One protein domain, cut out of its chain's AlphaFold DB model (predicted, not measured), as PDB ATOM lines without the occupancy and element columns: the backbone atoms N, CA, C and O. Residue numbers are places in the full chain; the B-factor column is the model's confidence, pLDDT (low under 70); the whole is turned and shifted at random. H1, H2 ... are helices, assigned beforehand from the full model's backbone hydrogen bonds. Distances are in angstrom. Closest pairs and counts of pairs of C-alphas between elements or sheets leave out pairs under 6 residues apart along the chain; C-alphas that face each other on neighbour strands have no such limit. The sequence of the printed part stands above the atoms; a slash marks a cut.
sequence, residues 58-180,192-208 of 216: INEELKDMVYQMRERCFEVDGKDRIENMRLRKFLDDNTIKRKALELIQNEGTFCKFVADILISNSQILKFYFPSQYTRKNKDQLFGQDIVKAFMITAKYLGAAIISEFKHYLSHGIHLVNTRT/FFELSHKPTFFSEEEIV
ATOM      1  N   ILE A  58     218.094 226.973 203.037       50.97
ATOM      2  CA  ILE A  58     216.891 226.165 202.728       50.97
ATOM      3  C   ILE A  58     215.767 226.356 203.775       50.97
ATOM      4  O   ILE A  58     214.601 226.068 203.518       50.97
ATOM      5  N   ASN A  59     216.087 226.847 204.977       63.59
ATOM      6  CA  ASN A  59     215.164 226.798 206.116       63.59
ATOM      7  C   ASN A  59     214.126 227.937 206.129       63.59
ATOM      8  O   ASN A  59     212.990 227.721 206.543       63.59
ATOM      9  N   GLU A  60     214.482 229.139 205.658       72.50
ATOM     10  CA  GLU A  60     213.550 230.281 205.638       72.50
ATOM     11  C   GLU A  60     212.532 230.181 204.491       72.50
ATOM     12  O   GLU A  60     211.363 230.494 204.693       72.50
ATOM     13  N   GLU A  61     212.922 229.651 203.329       70.75
ATOM     14  CA  GLU A  61     211.994 229.403 202.213       70.75
ATOM     15  C   GLU A  61     210.950 228.331 202.567       70.75
ATOM     16  O   GLU A  61     209.758 228.504 202.311       70.75
ATOM     17  N   LEU A  62     211.375 227.241 203.219       71.69
ATOM     18  CA  LEU A  62     210.460 226.205 203.716       71.69
ATOM     19  C   LEU A  62     209.510 226.752 204.785       71.69
ATOM     20  O   LEU A  62     208.319 226.437 204.790       71.69
ATOM     21  N   LYS A  63     210.029 227.583 205.691       76.88
ATOM     22  CA  LYS A  63     209.243 228.231 206.741       76.88
ATOM     23  C   LYS A  63     208.171 229.146 206.163       76.88
ATOM     24  O   LYS A  63     207.021 229.058 206.593       76.88
ATOM     25  N   ASP A  64     208.536 229.982 205.198       79.31
ATOM     26  CA  ASP A  64     207.616 230.897 204.524       79.31
ATOM     27  C   ASP A  64     206.547 230.129 203.732       79.31
ATOM     28  O   ASP A  64     205.356 230.406 203.859       79.31
ATOM     29  N   MET A  65     206.935 229.067 203.019       74.62
ATOM     30  CA  MET A  65     205.995 228.196 202.307       74.62
ATOM     31  C   MET A  65     204.958 227.565 203.247       74.62
ATOM     32  O   MET A  65     203.757 227.610 202.969       74.62
ATOM     33  N   VAL A  66     205.401 226.988 204.369       77.50
ATOM     34  CA  VAL A  66     204.503 226.381 205.365       77.50
ATOM     35  C   VAL A  66     203.602 227.438 206.006       77.50
ATOM     36  O   VAL A  66     202.420 227.172 206.224       77.50
ATOM     37  N   TYR A  67     204.129 228.632 206.287       81.00
ATOM     38  CA  TYR A  67     203.348 229.747 206.817       81.00
ATOM     39  C   TYR A  67     202.240 230.163 205.843       81.00
ATOM     40  O   TYR A  67     201.068 230.057 206.188       81.00
ATOM     41  N   GLN A  68     202.588 230.520 204.603       74.88
ATOM     42  CA  GLN A  68     201.621 230.944 203.584       74.88
ATOM     43  C   GLN A  68     200.516 229.906 203.344       74.88
ATOM     44  O   GLN A  68     199.374 230.260 203.056       74.88
ATOM     45  N   MET A  69     200.837 228.617 203.454       73.62
ATOM     46  CA  MET A  69     199.862 227.537 203.301       73.62
ATOM     47  C   MET A  69     198.884 227.460 204.468       73.62
ATOM     48  O   MET A  69     197.695 227.249 204.241       73.62
ATOM     49  N   ARG A  70     199.345 227.659 205.707       80.12
ATOM     50  CA  ARG A  70     198.446 227.716 206.869       80.12
ATOM     51  C   ARG A  70     197.447 228.854 206.734       80.12
ATOM     52  O   ARG A  70     196.261 228.604 206.929       80.12
ATOM     53  N   GLU A  71     197.917 230.031 206.323       77.81
ATOM     54  CA  GLU A  71     197.056 231.189 206.066       77.81
ATOM     55  C   GLU A  71     196.005 230.842 204.999       77.81
ATOM     56  O   GLU A  71     194.802 230.905 205.235       77.81
ATOM     57  N   ARG A  72     196.442 230.342 203.834       71.81
ATOM     58  CA  ARG A  72     195.536 230.025 202.715       71.81
ATOM     59  C   ARG A  72     194.547 228.898 203.002       71.81
ATOM     60  O   ARG A  72     193.439 228.923 202.475       71.81
ATOM     61  N   CYS A  73     194.957 227.865 203.733       72.62
ATOM     62  CA  CYS A  73     194.129 226.682 203.944       72.62
ATOM     63  C   CYS A  73     193.232 226.810 205.172       72.62
ATOM     64  O   CYS A  73     192.101 226.345 205.094       72.62
ATOM     65  N   PHE A  74     193.707 227.426 206.263       75.94
ATOM     66  CA  PHE A  74     193.096 227.295 207.591       75.94
ATOM     67  C   PHE A  74     192.711 228.605 208.296       75.94
ATOM     68  O   PHE A  74     192.115 228.546 209.381       75.94
ATOM     69  N   GLU A  75     193.023 229.777 207.737       73.25
ATOM     70  CA  GLU A  75     192.499 231.044 208.263       73.25
ATOM     71  C   GLU A  75     191.052 231.317 207.825       73.25
ATOM     72  O   GLU A  75     190.376 230.446 207.285       73.25
ATOM     73  N   VAL A  76     190.531 232.502 208.160       61.50
ATOM     74  CA  VAL A  76     189.102 232.863 208.096       61.50
ATOM     75  C   VAL A  76     188.489 232.649 206.706       61.50
ATOM     76  O   VAL A  76     187.340 232.220 206.630       61.50
ATOM     77  N   ASP A  77     189.273 232.853 205.646       62.81
ATOM     78  CA  ASP A  77     188.863 232.663 204.246       62.81
ATOM     79  C   ASP A  77     189.406 231.357 203.630       62.81
ATOM     80  O   ASP A  77     189.316 231.127 202.419       62.81
ATOM     81  N   GLY A  78     190.012 230.502 204.456       64.38
ATOM     82  CA  GLY A  78     190.584 229.230 204.046       64.38
ATOM     83  C   GLY A  78     189.525 228.181 203.713       64.38
ATOM     84  O   GLY A  78     188.401 228.204 204.213       64.38
ATOM     85  N   LYS A  79     189.896 227.227 202.854       67.62
ATOM     86  CA  LYS A  79     188.995 226.138 202.433       67.62
ATOM     87  C   LYS A  79     188.746 225.105 203.533       67.62
ATOM     88  O   LYS A  79     187.670 224.516 203.574       67.62
ATOM     89  N   ASP A  80     189.729 224.886 204.401       70.75
ATOM     90  CA  ASP A  80     189.698 223.875 205.447       70.75
ATOM     91  C   ASP A  80     189.643 224.560 206.813       70.75
ATOM     92  O   ASP A  80     190.627 225.112 207.294       70.75
ATOM     93  N   ARG A  81     188.511 224.500 207.515       77.38
ATOM     94  CA  ARG A  81     188.443 224.997 208.896       77.38
ATOM     95  C   ARG A  81     188.759 223.872 209.877       77.38
ATOM     96  O   ARG A  81     188.151 222.807 209.826       77.38
ATOM     97  N   ILE A  82     189.651 224.121 210.841       84.31
ATOM     98  CA  ILE A  82     189.777 223.235 212.009       84.31
ATOM     99  C   ILE A  82     188.573 223.490 212.924       84.31
ATOM    100  O   ILE A  82     188.604 224.382 213.771       84.31
ATOM    101  N   GLU A  83     187.499 222.728 212.721       83.69
ATOM    102  CA  GLU A  83     186.256 222.827 213.503       83.69
ATOM    103  C   GLU A  83     186.484 222.529 214.990       83.69
ATOM    104  O   GLU A  83     185.914 223.185 215.863       83.69
ATOM    105  N   ASN A  84     187.371 221.574 215.292       87.19
ATOM    106  CA  ASN A  84     187.733 221.244 216.664       87.19
ATOM    107  C   ASN A  84     188.586 222.371 217.275       87.19
ATOM    108  O   ASN A  84     189.804 222.446 217.090       87.19
ATOM    109  N   MET A  85     187.939 223.241 218.052       89.19
ATOM    110  CA  MET A  85     188.581 224.396 218.686       89.19
ATOM    111  C   MET A  85     189.679 224.012 219.687       89.19
ATOM    112  O   MET A  85     190.634 224.772 219.855       89.19
ATOM    113  N   ARG A  86     189.578 222.843 220.338       93.88
ATOM    114  CA  ARG A  86     190.629 222.326 221.231       93.88
ATOM    115  C   ARG A  86     191.867 221.961 220.420       93.88
ATOM    116  O   ARG A  86     192.963 222.371 220.791       93.88
ATOM    117  N   LEU A  87     191.694 221.264 219.293       91.38
ATOM    118  CA  LEU A  87     192.789 220.904 218.388       91.38
ATOM    119  C   LEU A  87     193.442 222.151 217.798       91.38
ATOM    120  O   LEU A  87     194.662 222.270 217.814       91.38
ATOM    121  N   ARG A  88     192.644 223.135 217.371       90.06
ATOM    122  CA  ARG A  88     193.168 224.411 216.872       90.06
ATOM    123  C   ARG A  88     194.047 225.112 217.909       90.06
ATOM    124  O   ARG A  88     195.176 225.465 217.596       90.06
ATOM    125  N   LYS A  89     193.561 225.268 219.148       92.12
ATOM    126  CA  LYS A  89     194.344 225.866 220.247       92.12
ATOM    127  C   LYS A  89     195.606 225.064 220.560       92.12
ATOM    128  O   LYS A  89     196.646 225.646 220.843       92.12
ATOM    129  N   PHE A  90     195.525 223.736 220.499       94.31
ATOM    130  CA  PHE A  90     196.674 222.864 220.719       94.31
ATOM    131  C   PHE A  90     197.767 223.076 219.661       94.31
ATOM    132  O   PHE A  90     198.943 223.190 220.016       94.31
ATOM    133  N   LEU A  91     197.379 223.161 218.386       91.75
ATOM    134  CA  LEU A  91     198.283 223.341 217.247       91.75
ATOM    135  C   LEU A  91     198.785 224.777 217.077       91.75
ATOM    136  O   LEU A  91     199.791 224.984 216.399       91.75
ATOM    137  N   ASP A  92     198.146 225.757 217.720       89.06
ATOM    138  CA  ASP A  92     198.570 227.161 217.683       89.06
ATOM    139  C   ASP A  92     199.880 227.439 218.453       89.06
ATOM    140  O   ASP A  92     200.414 228.544 218.475       89.06
ATOM    141  N   ASP A  93     200.463 226.405 219.042       92.38
ATOM    142  CA  ASP A  93     201.701 226.463 219.798       92.38
ATOM    143  C   ASP A  93     202.951 226.606 218.913       92.38
ATOM    144  O   ASP A  93     203.263 225.756 218.071       92.38
ATOM    145  N   ASN A  94     203.722 227.666 219.160       89.81
ATOM    146  CA  ASN A  94     204.939 227.970 218.410       89.81
ATOM    147  C   ASN A  94     206.038 226.903 218.543       89.81
ATOM    148  O   ASN A  94     206.805 226.714 217.597       89.81
ATOM    149  N   THR A  95     206.126 226.196 219.670       92.12
ATOM    150  CA  THR A  95     207.077 225.094 219.873       92.12
ATOM    151  C   THR A  95     206.706 223.905 218.996       92.12
ATOM    152  O   THR A  95     207.583 223.353 218.332       92.12
ATOM    153  N   ILE A  96     205.415 223.556 218.907       92.38
ATOM    154  CA  ILE A  96     204.943 222.514 217.978       92.38
ATOM    155  C   ILE A  96     205.249 222.918 216.539       92.38
ATOM    156  O   ILE A  96     205.867 222.150 215.806       92.38
ATOM    157  N   LYS A  97     204.843 224.129 216.136       89.88
ATOM    158  CA  LYS A  97     205.020 224.620 214.762       89.88
ATOM    159  C   LYS A  97     206.492 224.615 214.342       89.88
ATOM    160  O   LYS A  97     206.798 224.198 213.228       89.88
ATOM    161  N   ARG A  98     207.392 225.052 215.232       87.94
ATOM    162  CA  ARG A  98     208.843 225.059 214.997       87.94
ATOM    163  C   ARG A  98     209.404 223.647 214.908       87.94
ATOM    164  O   ARG A  98     210.147 223.357 213.978       87.94
ATOM    165  N   LYS A  99     209.023 222.762 215.834       89.38
ATOM    166  CA  LYS A  99     209.525 221.387 215.833       89.38
ATOM    167  C   LYS A  99     209.062 220.617 214.602       89.38
ATOM    168  O   LYS A  99     209.858 219.925 213.984       89.38
ATOM    169  N   ALA A 100     207.805 220.794 214.207       88.12
ATOM    170  CA  ALA A 100     207.263 220.234 212.978       88.12
ATOM    171  C   ALA A 100     208.084 220.658 211.751       88.12
ATOM    172  O   ALA A 100     208.426 219.813 210.930       88.12
ATOM    173  N   LEU A 101     208.455 221.941 211.666       84.44
ATOM    174  CA  LEU A 101     209.280 222.472 210.583       84.44
ATOM    175  C   LEU A 101     210.689 221.855 210.562       84.44
ATOM    176  O   LEU A 101     211.167 221.491 209.495       84.44
ATOM    177  N   GLU A 102     211.334 221.672 211.719       85.56
ATOM    178  CA  GLU A 102     212.643 220.993 211.802       85.56
ATOM    179  C   GLU A 102     212.598 219.560 211.251       85.56
ATOM    180  O   GLU A 102     213.589 219.060 210.720       85.56
ATOM    181  N   LEU A 103     211.457 218.885 211.405       82.69
ATOM    182  CA  LEU A 103     211.285 217.478 211.049       82.69
ATOM    183  C   LEU A 103     210.703 217.276 209.647       82.69
ATOM    184  O   LEU A 103     210.732 216.154 209.146       82.69
ATOM    185  N   ILE A 104     210.200 218.333 209.003       77.94
ATOM    186  CA  ILE A 104     209.379 218.235 207.787       77.94
ATOM    187  C   ILE A 104     210.123 217.659 206.579       77.94
ATOM    188  O   ILE A 104     209.504 217.105 205.679       77.94
ATOM    189  N   GLN A 105     211.457 217.745 206.575       74.44
ATOM    190  CA  GLN A 105     212.306 217.163 205.532       74.44
ATOM    191  C   GLN A 105     212.379 215.628 205.604       74.44
ATOM    192  O   GLN A 105     212.831 214.990 204.658       74.44
ATOM    193  N   ASN A 106     211.972 215.022 206.726       75.69
ATOM    194  CA  ASN A 106     211.898 213.576 206.897       75.69
ATOM    195  C   ASN A 106     210.461 213.179 207.243       75.69
ATOM    196  O   ASN A 106     210.058 213.205 208.406       75.69
ATOM    197  N   GLU A 107     209.709 212.770 206.225       72.56
ATOM    198  CA  GLU A 107     208.275 212.484 206.328       72.56
ATOM    199  C   GLU A 107     207.958 211.453 207.421       72.56
ATOM    200  O   GLU A 107     207.048 211.652 208.222       72.56
ATOM    201  N   GLY A 108     208.763 210.393 207.543       70.94
ATOM    202  CA  GLY A 108     208.591 209.383 208.588       70.94
ATOM    203  C   GLY A 108     208.759 209.937 210.006       70.94
ATOM    204  O   GLY A 108     207.972 209.625 210.901       70.94
ATOM    205  N   THR A 109     209.764 210.788 210.216       76.38
ATOM    206  CA  THR A 109     210.033 211.413 211.519       76.38
ATOM    207  C   THR A 109     209.000 212.489 211.845       76.38
ATOM    208  O   THR A 109     208.572 212.594 212.995       76.38
ATOM    209  N   PHE A 110     208.552 213.246 210.843       82.06
ATOM    210  CA  PHE A 110     207.462 214.210 210.968       82.06
ATOM    211  C   PHE A 110     206.146 213.528 211.355       82.06
ATOM    212  O   PHE A 110     205.530 213.903 212.350       82.06
ATOM    213  N   CYS A 111     205.736 212.488 210.625       77.12
ATOM    214  CA  CYS A 111     204.509 211.745 210.913       77.12
ATOM    215  C   CYS A 111     204.556 211.105 212.303       77.12
ATOM    216  O   CYS A 111     203.568 211.127 213.034       77.12
ATOM    217  N   LYS A 112     205.725 210.595 212.700       80.38
ATOM    218  CA  LYS A 112     205.955 210.109 214.058       80.38
ATOM    219  C   LYS A 112     205.781 211.217 215.102       80.38
ATOM    220  O   LYS A 112     205.094 211.000 216.089       80.38
ATOM    221  N   PHE A 113     206.365 212.396 214.887       86.88
ATOM    222  CA  PHE A 113     206.163 213.543 215.772       86.88
ATOM    223  C   PHE A 113     204.684 213.908 215.904       86.88
ATOM    224  O   PHE A 113     204.210 214.079 217.019       86.88
ATOM    225  N   VAL A 114     203.943 213.957 214.793       87.50
ATOM    226  CA  VAL A 114     202.496 214.217 214.814       87.50
ATOM    227  C   VAL A 114     201.749 213.169 215.644       87.50
ATOM    228  O   VAL A 114     200.887 213.533 216.437       87.50
ATOM    229  N   ALA A 115     202.079 211.885 215.503       83.88
ATOM    230  CA  ALA A 115     201.454 210.836 216.303       83.88
ATOM    231  C   ALA A 115     201.765 210.999 217.802       83.88
ATOM    232  O   ALA A 115     200.842 211.011 218.614       83.88
ATOM    233  N   ASP A 116     203.038 211.198 218.150       86.06
ATOM    234  CA  ASP A 116     203.517 211.286 219.535       86.06
ATOM    235  C   ASP A 116     202.942 212.493 220.297       86.06
ATOM    236  O   ASP A 116     202.699 212.412 221.497       86.06
ATOM    237  N   ILE A 117     202.686 213.621 219.622       92.12
ATOM    238  CA  ILE A 117     202.054 214.783 220.273       92.12
ATOM    239  C   ILE A 117     200.540 214.628 220.426       92.12
ATOM    240  O   ILE A 117     199.929 215.334 221.230       92.12
ATOM    241  N   LEU A 118     199.913 213.752 219.639       89.56
ATOM    242  CA  LEU A 118     198.471 213.542 219.690       89.56
ATOM    243  C   LEU A 118     198.089 212.455 220.692       89.56
ATOM    244  O   LEU A 118     197.093 212.611 221.392       89.56
ATOM    245  N   ILE A 119     198.872 211.381 220.773       85.06
ATOM    246  CA  ILE A 119     198.524 210.139 221.466       85.06
ATOM    247  C   ILE A 119     199.640 209.802 222.455       85.06
ATOM    248  O   ILE A 119     200.816 209.867 222.110       85.06
ATOM    249  N   SER A 120     199.293 209.414 223.682       80.94
ATOM    250  CA  SER A 120     200.296 209.050 224.685       80.94
ATOM    251  C   SER A 120     201.114 207.819 224.271       80.94
ATOM    252  O   SER A 120     200.607 206.888 223.642       80.94
ATOM    253  N   ASN A 121     202.385 207.770 224.686       76.94
ATOM    254  CA  ASN A 121     203.301 206.664 224.373       76.94
ATOM    255  C   ASN A 121     202.729 205.297 224.788       76.94
ATOM    256  O   ASN A 121     202.878 204.313 224.065       76.94
ATOM    257  N   SER A 122     202.048 205.241 225.940       71.62
ATOM    258  CA  SER A 122     201.391 204.036 226.462       71.62
ATOM    259  C   SER A 122     200.339 203.495 225.493       71.62
ATOM    260  O   SER A 122     200.213 202.283 225.339       71.62
ATOM    261  N   GLN A 123     199.612 204.382 224.814       71.06
ATOM    262  CA  GLN A 123     198.554 204.037 223.873       71.06
ATOM    263  C   GLN A 123     199.111 203.788 222.475       71.06
ATOM    264  O   GLN A 123     198.752 202.787 221.859       71.06
ATOM    265  N   ILE A 124     200.072 204.594 222.011       70.81
ATOM    266  CA  ILE A 124     200.796 204.317 220.762       70.81
ATOM    267  C   ILE A 124     201.353 202.897 220.799       70.81
ATOM    268  O   ILE A 124     201.136 202.163 219.849       70.81
ATOM    269  N   LEU A 125     201.973 202.466 221.900       64.44
ATOM    270  CA  LEU A 125     202.509 201.108 222.058       64.44
ATOM    271  C   LEU A 125     201.445 200.000 222.141       64.44
ATOM    272  O   LEU A 125     201.754 198.852 221.839       64.44
ATOM    273  N   LYS A 126     200.206 200.306 222.544       57.06
ATOM    274  CA  LYS A 126     199.104 199.326 222.536       57.06
ATOM    275  C   LYS A 126     198.608 199.029 221.118       57.06
ATOM    276  O   LYS A 126     198.133 197.924 220.867       57.06
ATOM    277  N   PHE A 127     198.742 199.987 220.202       53.75
ATOM    278  CA  PHE A 127     198.296 199.862 218.811       53.75
ATOM    279  C   PHE A 127     199.457 199.619 217.831       53.75
ATOM    280  O   PHE A 127     199.311 198.906 216.840       53.75
ATOM    281  N   TYR A 128     200.655 200.105 218.147       48.56
ATOM    282  CA  TYR A 128     201.901 199.705 217.509       48.56
ATOM    283  C   TYR A 128     202.437 198.446 218.165       48.56
ATOM    284  O   TYR A 128     203.122 198.522 219.172       48.56
ATOM    285  N   PHE A 129     202.115 197.310 217.557       40.34
ATOM    286  CA  PHE A 129     202.981 196.159 217.268       40.34
ATOM    287  C   PHE A 129     202.089 194.910 217.213       40.34
ATOM    288  O   PHE A 129     201.833 194.293 218.248       40.34
ATOM    289  N   PRO A 130     201.638 194.465 216.025       36.12
ATOM    290  CA  PRO A 130     201.196 193.088 215.896       36.12
ATOM    291  C   PRO A 130     202.400 192.184 216.191       36.12
ATOM    292  O   PRO A 130     203.339 192.090 215.397       36.12
ATOM    293  N   SER A 131     202.396 191.517 217.346       32.62
ATOM    294  CA  SER A 131     203.154 190.275 217.486       32.62
ATOM    295  C   SER A 131     202.469 189.217 216.616       32.62
ATOM    296  O   SER A 131     201.278 189.340 216.318       32.62
ATOM    297  N   GLN A 132     203.179 188.158 216.219       37.06
ATOM    298  CA  GLN A 132     202.637 187.054 215.402       37.06
ATOM    299  C   GLN A 132     201.349 186.403 215.969       37.06
ATOM    300  O   GLN A 132     200.740 185.576 215.295       37.06
ATOM    301  N   TYR A 133     200.911 186.797 217.172       35.50
ATOM    302  CA  TYR A 133     199.778 186.249 217.909       35.50
ATOM    303  C   TYR A 133     198.586 187.203 218.103       35.50
ATOM    304  O   TYR A 133     197.541 186.749 218.560       35.50
ATOM    305  N   THR A 134     198.669 188.486 217.732       40.72
ATOM    306  CA  THR A 134     197.546 189.432 217.895       40.72
ATOM    307  C   THR A 134     197.045 189.926 216.542       40.72
ATOM    308  O   THR A 134     197.393 191.008 216.074       40.72
ATOM    309  N   ARG A 135     196.209 189.091 215.910       41.75
ATOM    310  CA  ARG A 135     195.346 189.431 214.766       41.75
ATOM    311  C   ARG A 135     194.292 190.473 215.188       41.75
ATOM    312  O   ARG A 135     193.132 190.116 215.362       41.75
ATOM    313  N   LYS A 136     194.654 191.744 215.358       46.31
ATOM    314  CA  LYS A 136     193.655 192.810 215.170       46.31
ATOM    315  C   LYS A 136     193.616 193.171 213.691       46.31
ATOM    316  O   LYS A 136     194.652 193.150 213.022       46.31
ATOM    317  N   ASN A 137     192.414 193.384 213.161       48.34
ATOM    318  CA  ASN A 137     192.234 193.704 211.751       48.34
ATOM    319  C   ASN A 137     192.904 195.060 211.474       48.34
ATOM    320  O   ASN A 137     192.896 195.926 212.349       48.34
ATOM    321  N   LYS A 138     193.517 195.254 210.297       43.75
ATOM    322  CA  LYS A 138     194.267 196.493 209.981       43.75
ATOM    323  C   LYS A 138     193.413 197.760 210.123       43.75
ATOM    324  O   LYS A 138     193.954 198.835 210.357       43.75
ATOM    325  N   ASP A 139     192.099 197.591 210.061       44.16
ATOM    326  CA  ASP A 139     191.104 198.647 210.171       44.16
ATOM    327  C   ASP A 139     190.833 199.080 211.629       44.16
ATOM    328  O   ASP A 139     190.174 200.083 211.838       44.16
ATOM    329  N   GLN A 140     191.366 198.389 212.648       49.56
ATOM    330  CA  GLN A 140     190.974 198.530 214.067       49.56
ATOM    331  C   GLN A 140     192.015 199.233 214.966       49.56
ATOM    332  O   GLN A 140     192.084 198.960 216.167       49.56
ATOM    333  N   LEU A 141     192.876 200.090 214.411       58.31
ATOM    334  CA  LEU A 141     194.012 200.654 215.158       58.31
ATOM    335  C   LEU A 141     193.675 201.905 215.983       58.31
ATOM    336  O   LEU A 141     194.209 202.047 217.069       58.31
ATOM    337  N   PHE A 142     192.806 202.804 215.522       62.78
ATOM    338  CA  PHE A 142     192.417 204.004 216.279       62.78
ATOM    339  C   PHE A 142     191.017 204.466 215.869       62.78
ATOM    340  O   PHE A 142     190.669 204.347 214.693       62.78
ATOM    341  N   GLY A 143     190.232 205.002 216.815       64.38
ATOM    342  CA  GLY A 143     188.923 205.618 216.550       64.38
ATOM    343  C   GLY A 143     188.966 206.632 215.401       64.38
ATOM    344  O   GLY A 143     190.006 207.256 215.149       64.38
ATOM    345  N   GLN A 144     187.848 206.811 214.691       71.31
ATOM    346  CA  GLN A 144     187.791 207.720 213.531       71.31
ATOM    347  C   GLN A 144     188.197 209.157 213.892       71.31
ATOM    348  O   GLN A 144     188.868 209.833 213.106       71.31
ATOM    349  N   ASP A 145     187.894 209.597 215.113       76.00
ATOM    350  CA  ASP A 145     188.274 210.918 215.616       76.00
ATOM    351  C   ASP A 145     189.788 211.112 215.723       76.00
ATOM    352  O   ASP A 145     190.306 212.180 215.383       76.00
ATOM    353  N   ILE A 146     190.523 210.074 216.123       78.31
ATOM    354  CA  ILE A 146     191.987 210.108 216.214       78.31
ATOM    355  C   ILE A 146     192.594 210.185 214.814       78.31
ATOM    356  O   ILE A 146     193.489 210.998 214.570       78.31
ATOM    357  N   VAL A 147     192.082 209.386 213.872       75.00
ATOM    358  CA  VAL A 147     192.529 209.411 212.471       75.00
ATOM    359  C   VAL A 147     192.267 210.787 211.853       75.00
ATOM    360  O   VAL A 147     193.155 211.373 211.228       75.00
ATOM    361  N   LYS A 148     191.077 211.351 212.081       78.50
ATOM    362  CA  LYS A 148     190.710 212.692 211.616       78.50
ATOM    363  C   LYS A 148     191.616 213.762 212.231       78.50
ATOM    364  O   LYS A 148     192.123 214.616 211.500       78.50
ATOM    365  N   ALA A 149     191.881 213.700 213.537       84.25
ATOM    366  CA  ALA A 149     192.779 214.630 214.223       84.25
ATOM    367  C   ALA A 149     194.222 214.536 213.707       84.25
ATOM    368  O   ALA A 149     194.854 215.571 213.485       84.25
ATOM    369  N   PHE A 150     194.725 213.326 213.449       84.88
ATOM    370  CA  PHE A 150     196.035 213.112 212.834       84.88
ATOM    371  C   PHE A 150     196.114 213.775 211.459       84.88
ATOM    372  O   PHE A 150     197.035 214.549 211.199       84.88
ATOM    373  N   MET A 151     195.120 213.541 210.602       78.38
ATOM    374  CA  MET A 151     195.091 214.096 209.248       78.38
ATOM    375  C   MET A 151     195.029 215.617 209.236       78.38
ATOM    376  O   MET A 151     195.788 216.255 208.506       78.38
ATOM    377  N   ILE A 152     194.162 216.204 210.062       83.62
ATOM    378  CA  ILE A 152     194.078 217.658 210.211       83.62
ATOM    379  C   ILE A 152     195.414 218.209 210.709       83.62
ATOM    380  O   ILE A 152     195.910 219.188 210.160       83.62
ATOM    381  N   THR A 153     196.028 217.566 211.704       88.50
ATOM    382  CA  THR A 153     197.297 218.015 212.287       88.50
ATOM    383  C   THR A 153     198.437 217.958 211.284       88.50
ATOM    384  O   THR A 153     199.157 218.938 211.114       88.50
ATOM    385  N   ALA A 154     198.597 216.834 210.592       83.44
ATOM    386  CA  ALA A 154     199.657 216.663 209.617       83.44
ATOM    387  C   ALA A 154     199.492 217.651 208.448       83.44
ATOM    388  O   ALA A 154     200.469 218.294 208.062       83.44
ATOM    389  N   LYS A 155     198.263 217.872 207.957       80.44
ATOM    390  CA  LYS A 155     197.980 218.915 206.956       80.44
ATOM    391  C   LYS A 155     198.303 220.310 207.487       80.44
ATOM    392  O   LYS A 155     199.063 221.042 206.864       80.44
ATOM    393  N   TYR A 156     197.785 220.670 208.657       87.00
ATOM    394  CA  TYR A 156     198.030 221.981 209.254       87.00
ATOM    395  C   TYR A 156     199.527 222.252 209.450       87.00
ATOM    396  O   TYR A 156     200.008 223.367 209.242       87.00
ATOM    397  N   LEU A 157     200.298 221.230 209.826       88.00
ATOM    398  CA  LEU A 157     201.719 221.383 210.096       88.00
ATOM    399  C   LEU A 157     202.605 221.283 208.847       88.00
ATOM    400  O   LEU A 157     203.665 221.910 208.877       88.00
ATOM    401  N   GLY A 158     202.191 220.582 207.779       77.50
ATOM    402  CA  GLY A 158     203.066 220.282 206.636       77.50
ATOM    403  C   GLY A 158     202.423 220.030 205.260       77.50
ATOM    404  O   GLY A 158     203.090 219.451 204.403       77.50
ATOM    405  N   ALA A 159     201.176 220.465 205.013       64.25
ATOM    406  CA  ALA A 159     200.374 220.170 203.807       64.25
ATOM    407  C   ALA A 159     201.088 220.284 202.443       64.25
ATOM    408  O   ALA A 159     200.750 219.530 201.538       64.25
ATOM    409  N   ALA A 160     202.034 221.211 202.266       51.06
ATOM    410  CA  ALA A 160     202.647 221.487 200.960       51.06
ATOM    411  C   ALA A 160     203.922 220.689 200.660       51.06
ATOM    412  O   ALA A 160     204.410 220.728 199.535       51.06
ATOM    413  N   ILE A 161     204.476 220.003 201.661       56.28
ATOM    414  CA  ILE A 161     205.770 219.319 201.537       56.28
ATOM    415  C   ILE A 161     205.579 217.818 201.330       56.28
ATOM    416  O   ILE A 161     206.363 217.195 200.623       56.28
ATOM    417  N   ILE A 162     204.507 217.248 201.877       56.09
ATOM    418  CA  ILE A 162     204.216 215.822 201.742       56.09
ATOM    419  C   ILE A 162     203.373 215.631 200.478       56.09
ATOM    420  O   ILE A 162     202.154 215.819 200.502       56.09
ATOM    421  N   SER A 163     204.014 215.270 199.362       46.44
ATOM    422  CA  SER A 163     203.336 215.090 198.066       46.44
ATOM    423  C   SER A 163     202.351 213.913 198.053       46.44
ATOM    424  O   SER A 163     201.537 213.808 197.138       46.44
ATOM    425  N   GLU A 164     202.370 213.054 199.080       49.56
ATOM    426  CA  GLU A 164     201.639 211.784 199.087       49.56
ATOM    427  C   GLU A 164     200.822 211.525 200.365       49.56
ATOM    428  O   GLU A 164     200.740 210.396 200.850       49.56
ATOM    429  N   PHE A 165     200.140 212.538 200.912       44.69
ATOM    430  CA  PHE A 165     199.235 212.366 202.066       44.69
ATOM    431  C   PHE A 165     198.270 211.167 201.939       44.69
ATOM    432  O   PHE A 165     197.988 210.491 202.928       44.69
ATOM    433  N   LYS A 166     197.779 210.882 200.721       45.28
ATOM    434  CA  LYS A 166     196.902 209.732 200.440       45.28
ATOM    435  C   LYS A 166     197.629 208.376 200.544       45.28
ATOM    436  O   LYS A 166     196.995 207.407 200.954       45.28
ATOM    437  N   HIS A 167     198.929 208.289 200.239       41.62
ATOM    438  CA  HIS A 167     199.682 207.027 200.315       41.62
ATOM    439  C   HIS A 167     200.019 206.600 201.747       41.62
ATOM    440  O   HIS A 167     200.132 205.404 202.018       41.62
ATOM    441  N   TYR A 168     200.137 207.539 202.684       43.34
ATOM    442  CA  TYR A 168     200.529 207.222 204.061       43.34
ATOM    443  C   TYR A 168     199.421 206.560 204.881       43.34
ATOM    444  O   TYR A 168     199.689 205.649 205.664       43.34
ATOM    445  N   LEU A 169     198.163 206.949 204.666       39.03
ATOM    446  CA  LEU A 169     197.030 206.251 205.272       39.03
ATOM    447  C   LEU A 169     196.773 204.893 204.613       39.03
ATOM    448  O   LEU A 169     196.445 203.938 205.314       39.03
ATOM    449  N   SER A 170     196.959 204.779 203.292       36.53
ATOM    450  CA  SER A 170     196.694 203.527 202.570       36.53
ATOM    451  C   SER A 170     197.660 202.398 202.942       36.53
ATOM    452  O   SER A 170     197.305 201.229 202.821       36.53
ATOM    453  N   HIS A 171     198.872 202.729 203.396       36.25
ATOM    454  CA  HIS A 171     199.864 201.746 203.846       36.25
ATOM    455  C   HIS A 171     199.879 201.554 205.371       36.25
ATOM    456  O   HIS A 171     200.555 200.657 205.871       36.25
ATOM    457  N   GLY A 172     199.083 202.332 206.113       35.91
ATOM    458  CA  GLY A 172     199.217 202.471 207.556       35.91
ATOM    459  C   GLY A 172     200.427 203.336 207.908       35.91
ATOM    460  O   GLY A 172     201.452 203.324 207.225       35.91
ATOM    461  N   ILE A 173     200.325 204.097 208.999       39.53
ATOM    462  CA  ILE A 173     201.485 204.807 209.536       39.53
ATOM    463  C   ILE A 173     202.470 203.714 209.966       39.53
ATOM    464  O   ILE A 173     202.249 202.986 210.931       39.53
ATOM    465  N   HIS A 174     203.533 203.523 209.199       40.56
ATOM    466  CA  HIS A 174     204.654 202.716 209.635       40.56
ATOM    467  C   HIS A 174     205.577 203.661 210.389       40.56
ATOM    468  O   HIS A 174     206.237 204.491 209.767       40.56
ATOM    469  N   LEU A 175     205.619 203.557 211.726       41.69
ATOM    470  CA  LEU A 175     206.711 204.127 212.516       41.69
ATOM    471  C   LEU A 175     208.003 203.733 211.809       41.69
ATOM    472  O   LEU A 175     208.381 202.555 211.794       41.69
ATOM    473  N   VAL A 176     208.662 204.719 211.201       37.38
ATOM    474  CA  VAL A 176     210.021 204.557 210.715       37.38
ATOM    475  C   VAL A 176     210.842 204.352 211.969       37.38
ATOM    476  O   VAL A 176     211.251 205.288 212.648       37.38
ATOM    477  N   ASN A 177     211.019 203.084 212.323       35.75
ATOM    478  CA  ASN A 177     212.044 202.679 213.250       35.75
ATOM    479  C   ASN A 177     213.322 203.179 212.587       35.75
ATOM    480  O   ASN A 177     213.698 202.663 211.530       35.75
ATOM    481  N   THR A 178     213.948 204.221 213.133       36.88
ATOM    482  CA  THR A 178     215.287 204.628 212.723       36.88
ATOM    483  C   THR A 178     216.200 203.458 213.054       36.88
ATOM    484  O   THR A 178     216.773 203.370 214.136       36.88
ATOM    485  N   ARG A 179     216.271 202.488 212.137       35.59
ATOM    486  CA  ARG A 179     217.249 201.418 212.148       35.59
ATOM    487  C   ARG A 179     218.575 202.119 211.926       35.59
ATOM    488  O   ARG A 179     218.993 202.316 210.792       35.59
ATOM    489  N   THR A 180     219.240 202.513 213.005       37.91
ATOM    490  CA  THR A 180     220.690 202.673 212.972       37.91
ATOM    491  C   THR A 180     221.225 201.380 212.365       37.91
ATOM    492  O   THR A 180     220.989 200.311 212.929       37.91
ATOM    493  N   PHE A 192     210.357 208.479 221.796       76.12
ATOM    494  CA  PHE A 192     209.151 209.276 221.546       76.12
ATOM    495  C   PHE A 192     209.475 210.769 221.579       76.12
ATOM    496  O   PHE A 192     210.422 211.187 222.245       76.12
ATOM    497  N   PHE A 193     208.722 211.570 220.831       81.62
ATOM    498  CA  PHE A 193     208.753 213.018 220.983       81.62
ATOM    499  C   PHE A 193     207.873 213.420 222.162       81.62
ATOM    500  O   PHE A 193     206.700 213.074 222.207       81.62
ATOM    501  N   GLU A 194     208.428 214.188 223.093       81.12
ATOM    502  CA  GLU A 194     207.691 214.677 224.255       81.12
ATOM    503  C   GLU A 194     207.607 216.202 224.230       81.12
ATOM    504  O   GLU A 194     208.596 216.904 223.991       81.12
ATOM    505  N   LEU A 195     206.413 216.728 224.499       85.50
ATOM    506  CA  LEU A 195     206.198 218.151 224.723       85.50
ATOM    507  C   LEU A 195     206.276 218.413 226.226       85.50
ATOM    508  O   LEU A 195     205.276 218.365 226.926       85.50
ATOM    509  N   SER A 196     207.469 218.700 226.745       85.19
ATOM    510  CA  SER A 196     207.660 218.939 228.192       85.19
ATOM    511  C   SER A 196     206.715 219.991 228.802       85.19
ATOM    512  O   SER A 196     206.427 219.947 229.995       85.19
ATOM    513  N   HIS A 197     206.217 220.930 227.992       88.62
ATOM    514  CA  HIS A 197     205.358 222.027 228.425       88.62
ATOM    515  C   HIS A 197     203.854 221.742 228.330       88.62
ATOM    516  O   HIS A 197     203.073 222.598 228.747       88.62
ATOM    517  N   LYS A 198     203.420 220.597 227.780       89.94
ATOM    518  CA  LYS A 198     201.994 220.235 227.709       89.94
ATOM    519  C   LYS A 198     201.746 218.748 227.431       89.94
ATOM    520  O   LYS A 198     202.544 218.118 226.744       89.94
ATOM    521  N   PRO A 199     200.618 218.191 227.904       91.00
ATOM    522  CA  PRO A 199     200.270 216.802 227.625       91.00
ATOM    523  C   PRO A 199     199.994 216.565 226.133       91.00
ATOM    524  O   PRO A 199     199.840 217.508 225.350       91.00
ATOM    525  N   THR A 200     199.893 215.288 225.759       91.25
ATOM    526  CA  THR A 200     199.386 214.881 224.445       91.25
ATOM    527  C   THR A 200     197.968 215.392 224.225       91.25
ATOM    528  O   THR A 200     197.240 215.676 225.179       91.25
ATOM    529  N   PHE A 201     197.575 215.545 222.960       91.94
ATOM    530  CA  PHE A 201     196.273 216.114 222.628       91.94
ATOM    531  C   PHE A 201     195.114 215.308 223.212       91.94
ATOM    532  O   PHE A 201     194.247 215.908 223.845       91.94
ATOM    533  N   PHE A 202     195.106 213.991 223.006       87.75
ATOM    534  CA  PHE A 202     194.125 213.086 223.591       87.75
ATOM    535  C   PHE A 202     194.574 212.645 224.984       87.75
ATOM    536  O   PHE A 202     195.754 212.330 225.193       87.75
ATOM    537  N   SER A 203     193.630 212.611 225.924       85.88
ATOM    538  CA  SER A 203     193.815 211.915 227.195       85.88
ATOM    539  C   SER A 203     193.683 210.402 227.003       85.88
ATOM    540  O   SER A 203     193.227 209.933 225.959       85.88
ATOM    541  N   GLU A 204     194.099 209.611 227.994       77.94
ATOM    542  CA  GLU A 204     194.026 208.150 227.871       77.94
ATOM    543  C   GLU A 204     192.583 207.635 227.767       77.94
ATOM    544  O   GLU A 204     192.353 206.620 227.116       77.94
ATOM    545  N   GLU A 205     191.623 208.341 228.364       77.38
ATOM    546  CA  GLU A 205     190.197 208.000 228.355       77.38
ATOM    547  C   GLU A 205     189.532 208.286 227.002       77.38
ATOM    548  O   GLU A 205     188.564 207.624 226.639       77.38
ATOM    549  N   GLU A 206     190.058 209.254 226.249       75.44
ATOM    550  CA  GLU A 206     189.576 209.614 224.908       75.44
ATOM    551  C   GLU A 206     190.082 208.646 223.831       75.44
ATOM    552  O   GLU A 206     189.589 208.638 222.703       75.44
ATOM    553  N   ILE A 207     191.079 207.823 224.164       70.44
ATOM    554  CA  ILE A 207     191.682 206.872 223.236       70.44
ATOM    555  C   ILE A 207     190.938 205.545 223.347       70.44
ATOM    556  O   ILE A 207     191.339 204.617 224.052       70.44
ATOM    557  N   VAL A 208     189.821 205.473 222.629       62.50
ATOM    558  CA  VAL A 208     188.962 204.291 222.570       62.50
ATOM    559  C   VAL A 208     189.265 203.479 221.301       62.50
ATOM    560  O   VAL A 208     189.592 204.021 220.243       62.50
TER     561      VAL A 208
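Overview. This is residues 58 to 180 and 192 to 208 of the 216 residues of an uncharacterized protein of Strongyloides papillosus (UniProt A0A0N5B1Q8). Helix H6 crosses the hairpin of H3 and H4 at the core, and the longest helix, H1, packs on the last residues of H6 at one side. H5 and the long loop of residues 128 to 143 make the end away from H1. The printed part has 140 residues with seven named helices, H1 to H7, and no named strand: all helix, mostly crossed. It is compact, with a radius of gyration of the C-alphas of 15.3 A, and spans 47 by 35 by 30 A.

Along the chain. H1, residues 58 to 74, begins at C-alpha 58 (216.891, 226.165, 202.728) and is 24.3 A long. H2 is residues 85 to 91, H3 94 to 103, H4 107 to 118, 16.6 A, and H5 121 to 127. H6, residues 144 to 158, is 20.9 A long; H7, residues 165 to 170, ends at C-alpha 170 (196.694, 203.527, 202.570).

Arrangement. The hub H6 touches H4 at a steep tilt of 54 degrees, the C-alphas of Val 114 and Ala 154 closest at 6.4 A. It touches H3 about perpendicular at 79 degrees, Ala 100 and Leu 157 having the closest C-alphas, 6.4 A. With residues 156 to 158 alone it touches H1, the closest C-alphas being Arg 70 and Tyr 156, 6.2 A. H3 and H4 form a helical hairpin at a shallow tilt of 28 degrees, the C-alphas of Leu 103 and Phe 110 closest at 5.0 A. H2 and H6 are close but not clearly touching, as are H4 and H5; H6 and H7 are near each other. Every O i to N i+4 pair is within hydrogen-bond range in H1 to H6; H7 has 0 of 2, and 1 of 3 O i to N i+3 pairs.

Size, cuts and confidence. The C-alphas of Asp 77 and Tyr 133 are farthest apart, 49.6 A. Residues 181 to 191 are not printed, and C-alphas 180 and 192 are 15.8 A apart. The link H5 to H6 is long. Mean pLDDT of the printed part is 70.2, with residues 125 to 143 and 159 to 180 among those under 70.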